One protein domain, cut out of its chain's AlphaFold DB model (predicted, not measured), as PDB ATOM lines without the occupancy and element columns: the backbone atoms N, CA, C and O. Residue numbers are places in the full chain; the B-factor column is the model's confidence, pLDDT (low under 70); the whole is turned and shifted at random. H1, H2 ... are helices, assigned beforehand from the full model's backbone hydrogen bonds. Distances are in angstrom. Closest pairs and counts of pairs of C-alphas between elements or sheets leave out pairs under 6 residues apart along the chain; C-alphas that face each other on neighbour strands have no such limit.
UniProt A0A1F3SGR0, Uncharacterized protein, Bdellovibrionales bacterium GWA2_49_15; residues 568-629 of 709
ATOM      1  N   SER A 568     150.635 101.593 186.607       81.12
ATOM      2  CA  SER A 568     149.175 101.646 186.763       81.12
ATOM      3  C   SER A 568     148.745 102.038 188.173       81.12
ATOM      4  O   SER A 568     147.779 102.777 188.327       81.12
ATOM      5  N   ASP A 569     149.470 101.597 189.205       84.12
ATOM      6  CA  ASP A 569     149.195 101.994 190.590       84.12
ATOM      7  C   ASP A 569     149.482 103.479 190.814       84.12
ATOM      8  O   ASP A 569     148.710 104.167 191.479       84.12
ATOM      9  N   ARG A 570     150.563 103.979 190.209       85.69
ATOM     10  CA  ARG A 570     150.974 105.388 190.270       85.69
ATOM     11  C   ARG A 570     150.024 106.318 189.529       85.69
ATOM     12  O   ARG A 570     149.857 107.458 189.948       85.69
ATOM     13  N   GLY A 571     149.406 105.822 188.458       83.19
ATOM     14  CA  GLY A 571     148.380 106.509 187.676       83.19
ATOM     15  C   GLY A 571     146.944 106.304 188.179       83.19
ATOM     16  O   GLY A 571     146.007 106.768 187.530       83.19
ATOM     17  N   ASN A 572     146.733 105.576 189.284       87.81
ATOM     18  CA  ASN A 572     145.405 105.307 189.838       87.81
ATOM     19  C   ASN A 572     144.970 106.443 190.777       87.81
ATOM     20  O   ASN A 572     145.592 106.683 191.811       87.81
ATOM     21  N   CYS A 573     143.862 107.112 190.454       88.88
ATOM     22  CA  CYS A 573     143.448 108.322 191.169       88.88
ATOM     23  C   CYS A 573     143.060 108.073 192.621       88.88
ATOM     24  O   CYS A 573     143.274 108.948 193.455       88.88
ATOM     25  N   ASP A 574     142.515 106.903 192.940       90.69
ATOM     26  CA  ASP A 574     142.168 106.571 194.318       90.69
ATOM     27  C   ASP A 574     143.429 106.354 195.151       90.69
ATOM     28  O   ASP A 574     143.539 106.907 196.241       90.69
ATOM     29  N   LYS A 575     144.439 105.674 194.596       91.38
ATOM     30  CA  LYS A 575     145.748 105.540 195.253       91.38
ATOM     31  C   LYS A 575     146.457 106.885 195.406       91.38
ATOM     32  O   LYS A 575     147.048 107.138 196.452       91.38
ATOM     33  N   VAL A 576     146.367 107.763 194.403       89.94
ATOM     34  CA  VAL A 576     146.904 109.133 194.474       89.94
ATOM     35  C   VAL A 576     146.221 109.942 195.571       89.94
ATOM     36  O   VAL A 576     146.917 110.552 196.382       89.94
ATOM     37  N   LYS A 577     144.887 109.917 195.655       93.31
ATOM     38  CA  LYS A 577     144.154 110.580 196.741       93.31
ATOM     39  C   LYS A 577     144.554 110.025 198.102       93.31
ATOM     40  O   LYS A 577     144.914 110.806 198.972       93.31
ATOM     41  N   GLU A 578     144.561 108.705 198.278       93.06
ATOM     42  CA  GLU A 578     144.927 108.079 199.557       93.06
ATOM     43  C   GLU A 578     146.374 108.402 199.968       93.06
ATOM     44  O   GLU A 578     146.636 108.683 201.139       93.06
ATOM     45  N   TRP A 579     147.308 108.479 199.013       92.12
ATOM     46  CA  TRP A 579     148.667 108.955 199.279       92.12
ATOM     47  C   TRP A 579     148.682 110.405 199.787       92.12
ATOM     48  O   TRP A 579     149.336 110.702 200.786       92.12
ATOM     49  N   HIS A 580     147.927 111.310 199.153       91.00
ATOM     50  CA  HIS A 580     147.819 112.706 199.600       91.00
ATOM     51  C   HIS A 580     147.095 112.849 200.937       91.00
ATOM     52  O   HIS A 580     147.471 113.706 201.731       91.00
ATOM     53  N   VAL A 581     146.104 112.003 201.228       93.88
ATOM     54  CA  VAL A 581     145.453 111.949 202.545       93.88
ATOM     55  C   VAL A 581     146.462 111.529 203.608       93.88
ATOM     56  O   VAL A 581     146.588 112.202 204.629       93.88
ATOM     57  N   SER A 582     147.244 110.477 203.354       90.19
ATOM     58  CA  SER A 582     148.315 110.038 204.255       90.19
ATOM     59  C   SER A 582     149.360 111.136 204.490       90.19
ATOM     60  O   SER A 582     149.768 111.384 205.630       90.19
ATOM     61  N   LYS A 583     149.745 111.850 203.426       88.06
ATOM     62  CA  LYS A 583     150.661 112.988 203.510       88.06
ATOM     63  C   LYS A 583     150.072 114.143 204.324       88.06
ATOM     64  O   LYS A 583     150.737 114.609 205.239       88.06
ATOM     65  N   CYS A 584     148.823 114.530 204.069       92.50
ATOM     66  CA  CYS A 584     148.105 115.552 204.837       92.50
ATOM     67  C   CYS A 584     148.064 115.212 206.335       92.50
ATOM     68  O   CYS A 584     148.407 116.049 207.166       92.50
ATOM     69  N   ILE A 585     147.751 113.962 206.698       89.19
ATOM     70  CA  ILE A 585     147.752 113.522 208.104       89.19
ATOM     71  C   ILE A 585     149.140 113.706 208.737       89.19
ATOM     72  O   ILE A 585     149.250 114.108 209.894       89.19
ATOM     73  N   THR A 586     150.201 113.428 207.976       83.12
ATOM     74  CA  THR A 586     151.592 113.575 208.434       83.12
ATOM     75  C   THR A 586     152.006 115.045 208.567       83.12
ATOM     76  O   THR A 586     152.805 115.378 209.440       83.12
ATOM     77  N   GLU A 587     151.459 115.928 207.731       85.00
ATOM     78  CA  GLU A 587     151.733 117.372 207.730       85.00
ATOM     79  C   GLU A 587     150.936 118.149 208.798       85.00
ATOM     80  O   GLU A 587     151.309 119.276 209.118       85.00
ATOM     81  N   HIS A 588     149.913 117.535 209.410       87.25
ATOM     82  CA  HIS A 588     149.068 118.131 210.460       87.25
ATOM     83  C   HIS A 588     149.140 117.403 211.824       87.25
ATOM     84  O   HIS A 588     148.109 117.007 212.386       87.25
ATOM     85  N   PRO A 589     150.339 117.214 212.419       86.38
ATOM     86  CA  PRO A 589     150.461 116.571 213.729       86.38
ATOM     87  C   PRO A 589     149.829 117.407 214.855       86.38
ATOM     88  O   PRO A 589     149.388 116.867 215.868       86.38
ATOM     89  N   ASP A 590     149.746 118.724 214.680       89.62
ATOM     90  CA  ASP A 590     149.126 119.666 215.607       89.62
ATOM     91  C   ASP A 590     147.619 119.429 215.761       89.62
ATOM     92  O   ASP A 590     147.106 119.494 216.879       89.62
ATOM     93  N   MET A 591     146.917 119.072 214.681       91.25
ATOM     94  CA  MET A 591     145.492 118.735 214.739       91.25
ATOM     95  C   MET A 591     145.237 117.492 215.599       91.25
ATOM     96  O   MET A 591     144.267 117.452 216.361       91.25
ATOM     97  N   LEU A 592     146.126 116.493 215.523       88.62
ATOM     98  CA  LEU A 592     146.068 115.316 216.395       88.62
ATOM     99  C   LEU A 592     146.271 115.720 217.860       88.62
ATOM    100  O   LEU A 592     145.465 115.348 218.711       88.62
ATOM    101  N   VAL A 593     147.296 116.530 218.150       88.31
ATOM    102  CA  VAL A 593     147.599 116.998 219.514       88.31
ATOM    103  C   VAL A 593     146.453 117.826 220.098       88.31
ATOM    104  O   VAL A 593     146.039 117.581 221.231       88.31
ATOM    105  N   GLN A 594     145.901 118.777 219.340       92.00
ATOM    106  CA  GLN A 594     144.773 119.608 219.778       92.00
ATOM    107  C   GLN A 594     143.531 118.765 220.064       92.00
ATOM    108  O   GLN A 594     142.856 118.969 221.072       92.00
ATOM    109  N   CYS A 595     143.247 117.787 219.204       93.94
ATOM    110  CA  CYS A 595     142.121 116.887 219.387       93.94
ATOM    111  C   CYS A 595     142.265 116.027 220.655       93.94
ATOM    112  O   CYS A 595     141.304 115.909 221.418       93.94
ATOM    113  N   VAL A 596     143.457 115.479 220.916       91.75
ATOM    114  CA  VAL A 596     143.731 114.700 222.139       91.75
ATOM    115  C   VAL A 596     143.653 115.600 223.374       91.75
ATOM    116  O   VAL A 596     143.047 115.231 224.378       91.75
ATOM    117  N   THR A 597     144.183 116.822 223.286       92.06
ATOM    118  CA  THR A 597     144.108 117.826 224.363       92.06
ATOM    119  C   THR A 597     142.660 118.219 224.675       92.06
ATOM    120  O   THR A 597     142.332 118.511 225.821       92.06
ATOM    121  N   ALA A 598     141.763 118.153 223.686       95.50
ATOM    122  CA  ALA A 598     140.324 118.344 223.865       95.50
ATOM    123  C   ALA A 598     139.602 117.134 224.505       95.50
ATOM    124  O   ALA A 598     138.371 117.099 224.530       95.50
ATOM    125  N   GLY A 599     140.338 116.140 225.014       95.94
ATOM    126  CA  GLY A 599     139.799 114.997 225.755       95.94
ATOM    127  C   GLY A 599     139.258 113.859 224.887       95.94
ATOM    128  O   GLY A 599     138.605 112.957 225.411       95.94
ATOM    129  N   LYS A 600     139.502 113.878 223.571       96.62
ATOM    130  CA  LYS A 600     139.140 112.774 222.667       96.62
ATOM    131  C   LYS A 600     140.207 111.676 222.698       96.62
ATOM    132  O   LYS A 600     141.378 111.950 222.959       96.62
ATOM    133  N   SER A 601     139.819 110.432 222.408       96.31
ATOM    134  CA  SER A 601     140.797 109.342 222.287       96.31
ATOM    135  C   SER A 601     141.695 109.541 221.059       96.31
ATOM    136  O   SER A 601     141.282 110.149 220.069       96.31
ATOM    137  N   GLU A 602     142.919 108.999 221.086       89.81
ATOM    138  CA  GLU A 602     143.839 109.085 219.940       89.81
ATOM    139  C   GLU A 602     143.205 108.516 218.657       89.81
ATOM    140  O   GLU A 602     143.342 109.098 217.584       89.81
ATOM    141  N   GLU A 603     142.444 107.426 218.768       95.06
ATOM    142  CA  GLU A 603     141.728 106.809 217.647       95.06
ATOM    143  C   GLU A 603     140.636 107.724 217.070       95.06
ATOM    144  O   GLU A 603     140.552 107.906 215.851       95.06
ATOM    145  N   GLN A 604     139.845 108.376 217.930       95.38
ATOM    146  CA  GLN A 604     138.874 109.386 217.497       95.38
ATOM    147  C   GLN A 604     139.573 110.558 216.808       95.38
ATOM    148  O   GLN A 604     139.070 111.090 215.820       95.38
ATOM    149  N   CYS A 605     140.743 110.962 217.298       94.06
ATOM    150  CA  CYS A 605     141.516 112.040 216.699       94.06
ATOM    151  C   CYS A 605     142.105 111.672 215.347       94.06
ATOM    152  O   CYS A 605     141.949 112.443 214.402       94.06
ATOM    153  N   ARG A 606     142.688 110.478 215.211       92.25
ATOM    154  CA  ARG A 606     143.140 109.955 213.916       92.25
ATOM    155  C   ARG A 606     141.993 109.878 212.920       92.25
ATOM    156  O   ARG A 606     142.172 110.292 211.779       92.25
ATOM    157  N   THR A 607     140.815 109.437 213.357       96.12
ATOM    158  CA  THR A 607     139.609 109.397 212.516       96.12
ATOM    159  C   THR A 607     139.199 110.799 212.062       96.12
ATOM    160  O   THR A 607     139.064 111.028 210.864       96.12
ATOM    161  N   ASN A 608     139.102 111.764 212.986       95.19
ATOM    162  CA  ASN A 608     138.720 113.146 212.666       95.19
ATOM    163  C   ASN A 608     139.716 113.823 211.708       95.19
ATOM    164  O   ASN A 608     139.304 114.498 210.767       95.19
ATOM    165  N   VAL A 609     141.027 113.648 211.929       93.81
ATOM    166  CA  VAL A 609     142.070 114.215 211.053       93.81
ATOM    167  C   VAL A 609     142.057 113.537 209.686       93.81
ATOM    168  O   VAL A 609     142.173 114.215 208.668       93.81
ATOM    169  N   THR A 610     141.841 112.221 209.636       96.00
ATOM    170  CA  THR A 610     141.698 111.490 208.369       96.00
ATOM    171  C   THR A 610     140.489 111.981 207.577       96.00
ATOM    172  O   THR A 610     140.610 112.212 206.378       96.00
ATOM    173  N   GLU A 611     139.338 112.184 208.223       96.88
ATOM    174  CA  GLU A 611     138.131 112.704 207.569       96.88
ATOM    175  C   GLU A 611     138.329 114.141 207.067       96.88
ATOM    176  O   GLU A 611     137.964 114.451 205.932       96.88
ATOM    177  N   TYR A 612     138.973 114.996 207.871       96.25
ATOM    178  CA  TYR A 612     139.362 116.345 207.460       96.25
ATOM    179  C   TYR A 612     140.254 116.319 206.213       96.25
ATOM    180  O   TYR A 612     139.904 116.921 205.198       96.25
ATOM    181  N   CYS A 613     141.360 115.570 206.265       96.50
ATOM    182  CA  CYS A 613     142.301 115.451 205.157       96.50
ATOM    183  C   CYS A 613     141.636 114.861 203.914       96.50
ATOM    184  O   CYS A 613     141.826 115.374 202.816       96.50
ATOM    185  N   ARG A 614     140.805 113.823 204.061       97.25
ATOM    186  CA  ARG A 614     140.051 113.244 202.944       97.25
ATOM    187  C   ARG A 614     139.135 114.277 202.302       97.25
ATOM    188  O   ARG A 614     139.202 114.455 201.093       97.25
ATOM    189  N   LYS A 615     138.363 115.027 203.092       96.88
ATOM    190  CA  LYS A 615     137.491 116.092 202.579       96.88
ATOM    191  C   LYS A 615     138.277 117.188 201.852       96.88
ATOM    192  O   LYS A 615     137.831 117.664 200.809       96.88
ATOM    193  N   GLU A 616     139.425 117.598 202.384       95.62
ATOM    194  CA  GLU A 616     140.280 118.603 201.746       95.62
ATOM    195  C   GLU A 616     140.858 118.096 200.417       95.62
ATOM    196  O   GLU A 616     140.773 118.791 199.401       95.62
ATOM    197  N   ILE A 617     141.413 116.882 200.408       95.25
ATOM    198  CA  ILE A 617     142.005 116.266 199.216       95.25
ATOM    199  C   ILE A 617     140.939 115.970 198.159       95.25
ATOM    200  O   ILE A 617     141.164 116.279 196.990       95.25
ATOM    201  N   ASP A 618     139.766 115.470 198.545       93.88
ATOM    202  CA  ASP A 618     138.636 115.269 197.634       93.88
ATOM    203  C   ASP A 618     138.152 116.600 197.051       93.88
ATOM    204  O   ASP A 618     137.874 116.682 195.856       93.88
ATOM    205  N   GLY A 619     138.116 117.669 197.856       93.19
ATOM    206  CA  GLY A 619     137.803 119.018 197.386       93.19
ATOM    207  C   GLY A 619     138.809 119.534 196.353       93.19
ATOM    208  O   GLY A 619     138.410 120.011 195.289       93.19
ATOM    209  N   LYS A 620     140.116 119.391 196.624       89.62
ATOM    210  CA  LYS A 620     141.188 119.745 195.673       89.62
ATOM    211  C   LYS A 620     141.104 118.910 194.398       89.62
ATOM    212  O   LYS A 620     141.188 119.461 193.304       89.62
ATOM    213  N   PHE A 621     140.886 117.603 194.531       88.50
ATOM    214  CA  PHE A 621     140.767 116.679 193.409       88.50
ATOM    215  C   PHE A 621     139.537 116.972 192.542       88.50
ATOM    216  O   PHE A 621     139.630 116.933 191.320       88.50
ATOM    217  N   ALA A 622     138.395 117.297 193.152       88.69
ATOM    218  CA  ALA A 622     137.182 117.668 192.431       88.69
ATOM    219  C   ALA A 622     137.342 119.000 191.681       88.69
ATOM    220  O   ALA A 622     136.846 119.128 190.563       88.69
ATOM    221  N   ALA A 623     138.047 119.971 192.272       88.06
ATOM    222  CA  ALA A 623     138.318 121.261 191.641       88.06
ATOM    223  C   ALA A 623     139.332 121.147 190.491       88.06
ATOM    224  O   ALA A 623     139.126 121.720 189.422       88.06
ATOM    225  N   ASN A 624     140.426 120.416 190.710       83.50
ATOM    226  CA  ASN A 624     141.417 120.105 189.692       83.50
ATOM    227  C   ASN A 624     142.158 118.796 190.043       83.50
ATOM    228  O   ASN A 624     143.066 118.828 190.882       83.50
ATOM    229  N   PRO A 625     141.862 117.666 189.369       81.69
ATOM    230  CA  PRO A 625     142.544 116.393 189.605       81.69
ATOM    231  C   PRO A 625     144.067 116.480 189.491       81.69
ATOM    232  O   PRO A 625     144.783 115.842 190.261       81.69
ATOM    233  N   ALA A 626     144.574 117.310 188.583       79.25
ATOM    234  CA  ALA A 626     146.002 117.438 188.354       79.25
ATOM    235  C   ALA A 626     146.720 118.357 189.334       79.25
ATOM    236  O   ALA A 626     147.946 118.337 189.401       79.25
ATOM    237  N   SER A 627     145.989 119.088 190.180       81.25
ATOM    238  CA  SER A 627     146.602 119.740 191.343       81.25
ATOM    239  C   SER A 627     147.269 118.727 192.282       81.25
ATOM    240  O   SER A 627     148.202 119.071 193.010       81.25
ATOM    241  N   LEU A 628     146.828 117.464 192.233       81.94
ATOM    242  CA  LEU A 628     147.444 116.360 192.952       81.94
ATOM    243  C   LEU A 628     148.592 115.710 192.174       81.94
ATOM    244  O   LEU A 628     149.289 114.873 192.750       81.94
ATOM    245  N   ASN A 629     148.866 116.107 190.934       82.00
ATOM    246  CA  ASN A 629     149.927 115.517 190.123       82.00
ATOM    247  C   ASN A 629     151.265 116.183 190.399       82.00
ATOM    248  O   ASN A 629     151.357 117.339 190.813       82.00
TER     249      ASN A 629
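AT A GLANCE: This is residues 568 to 629 of the 709 residues of an uncharacterized protein of Bdellovibrionales bacterium GWA2_49_15 (UniProt A0A1F3SGR0). A long helix, H3, runs along most of an elongated body, and two shorter helices, H1 and then H2, come one after the other along it in the opposite direction. H1 crosses H3 at mid-length, H2 folds back into the start of H3 as a helical hairpin, and the short H4 turns in beyond the end of H3 towards H1. The printed part has 62 residues, with four named helices in the order H1, H2, H3, H4 and no named strand; its class is all helix. It is only just loose, close to compact, with a radius of gyration of the C-alphas of 13.0 A and spans of 41 by 22 by 15 A.

HOW THE PARTS SIT: Start with H1, residues 573 to 587, which touches H3, residues 602 to 623, at a steep tilt of 51 degrees, opposite ways; look at the closest C-alphas, Val 581 and Cys 613, 5.4 A apart. H2, residues 589 to 597, meets H1 only through their link. H2 and H3 form a hairpin and touch through residues 602 to 609 of H3 alone, closest at the C-alphas of Cys 595 and Cys 605, 5.6 A, with a steep tilt of 42 degrees, opposite ways. H4, residues 625 to 628, touches H3 only at the corner, and only just touches H1, with 3 pairs of C-alphas within 8 A, the closest Val 576 and Leu 628 at 7.4 A. H2 and H4 are apart. In H1, H2 and H3 every O i to N i+4 pair is within hydrogen-bond range; H4 is too short for such a pair.

IN THESE COORDINATES: Find C-alpha 573 at (143.448, 108.322, 191.169); from there H1 runs 20.6 A to C-alpha 587. H2 spans 12.5 A from C-alpha 589 to C-alpha 597. H3 runs 31.3 A from C-alpha 602 at (143.839, 109.085, 219.940) to C-alpha 623, and H4 ends at C-alpha 628, (147.444, 116.360, 192.952).

THE WHOLE: The C-alphas farthest apart are those of Ser 568 and Gly 599, at 42.3 A. The printed part has no cut, the three links between helices are tight, and no printed residue is under 70 in pLDDT.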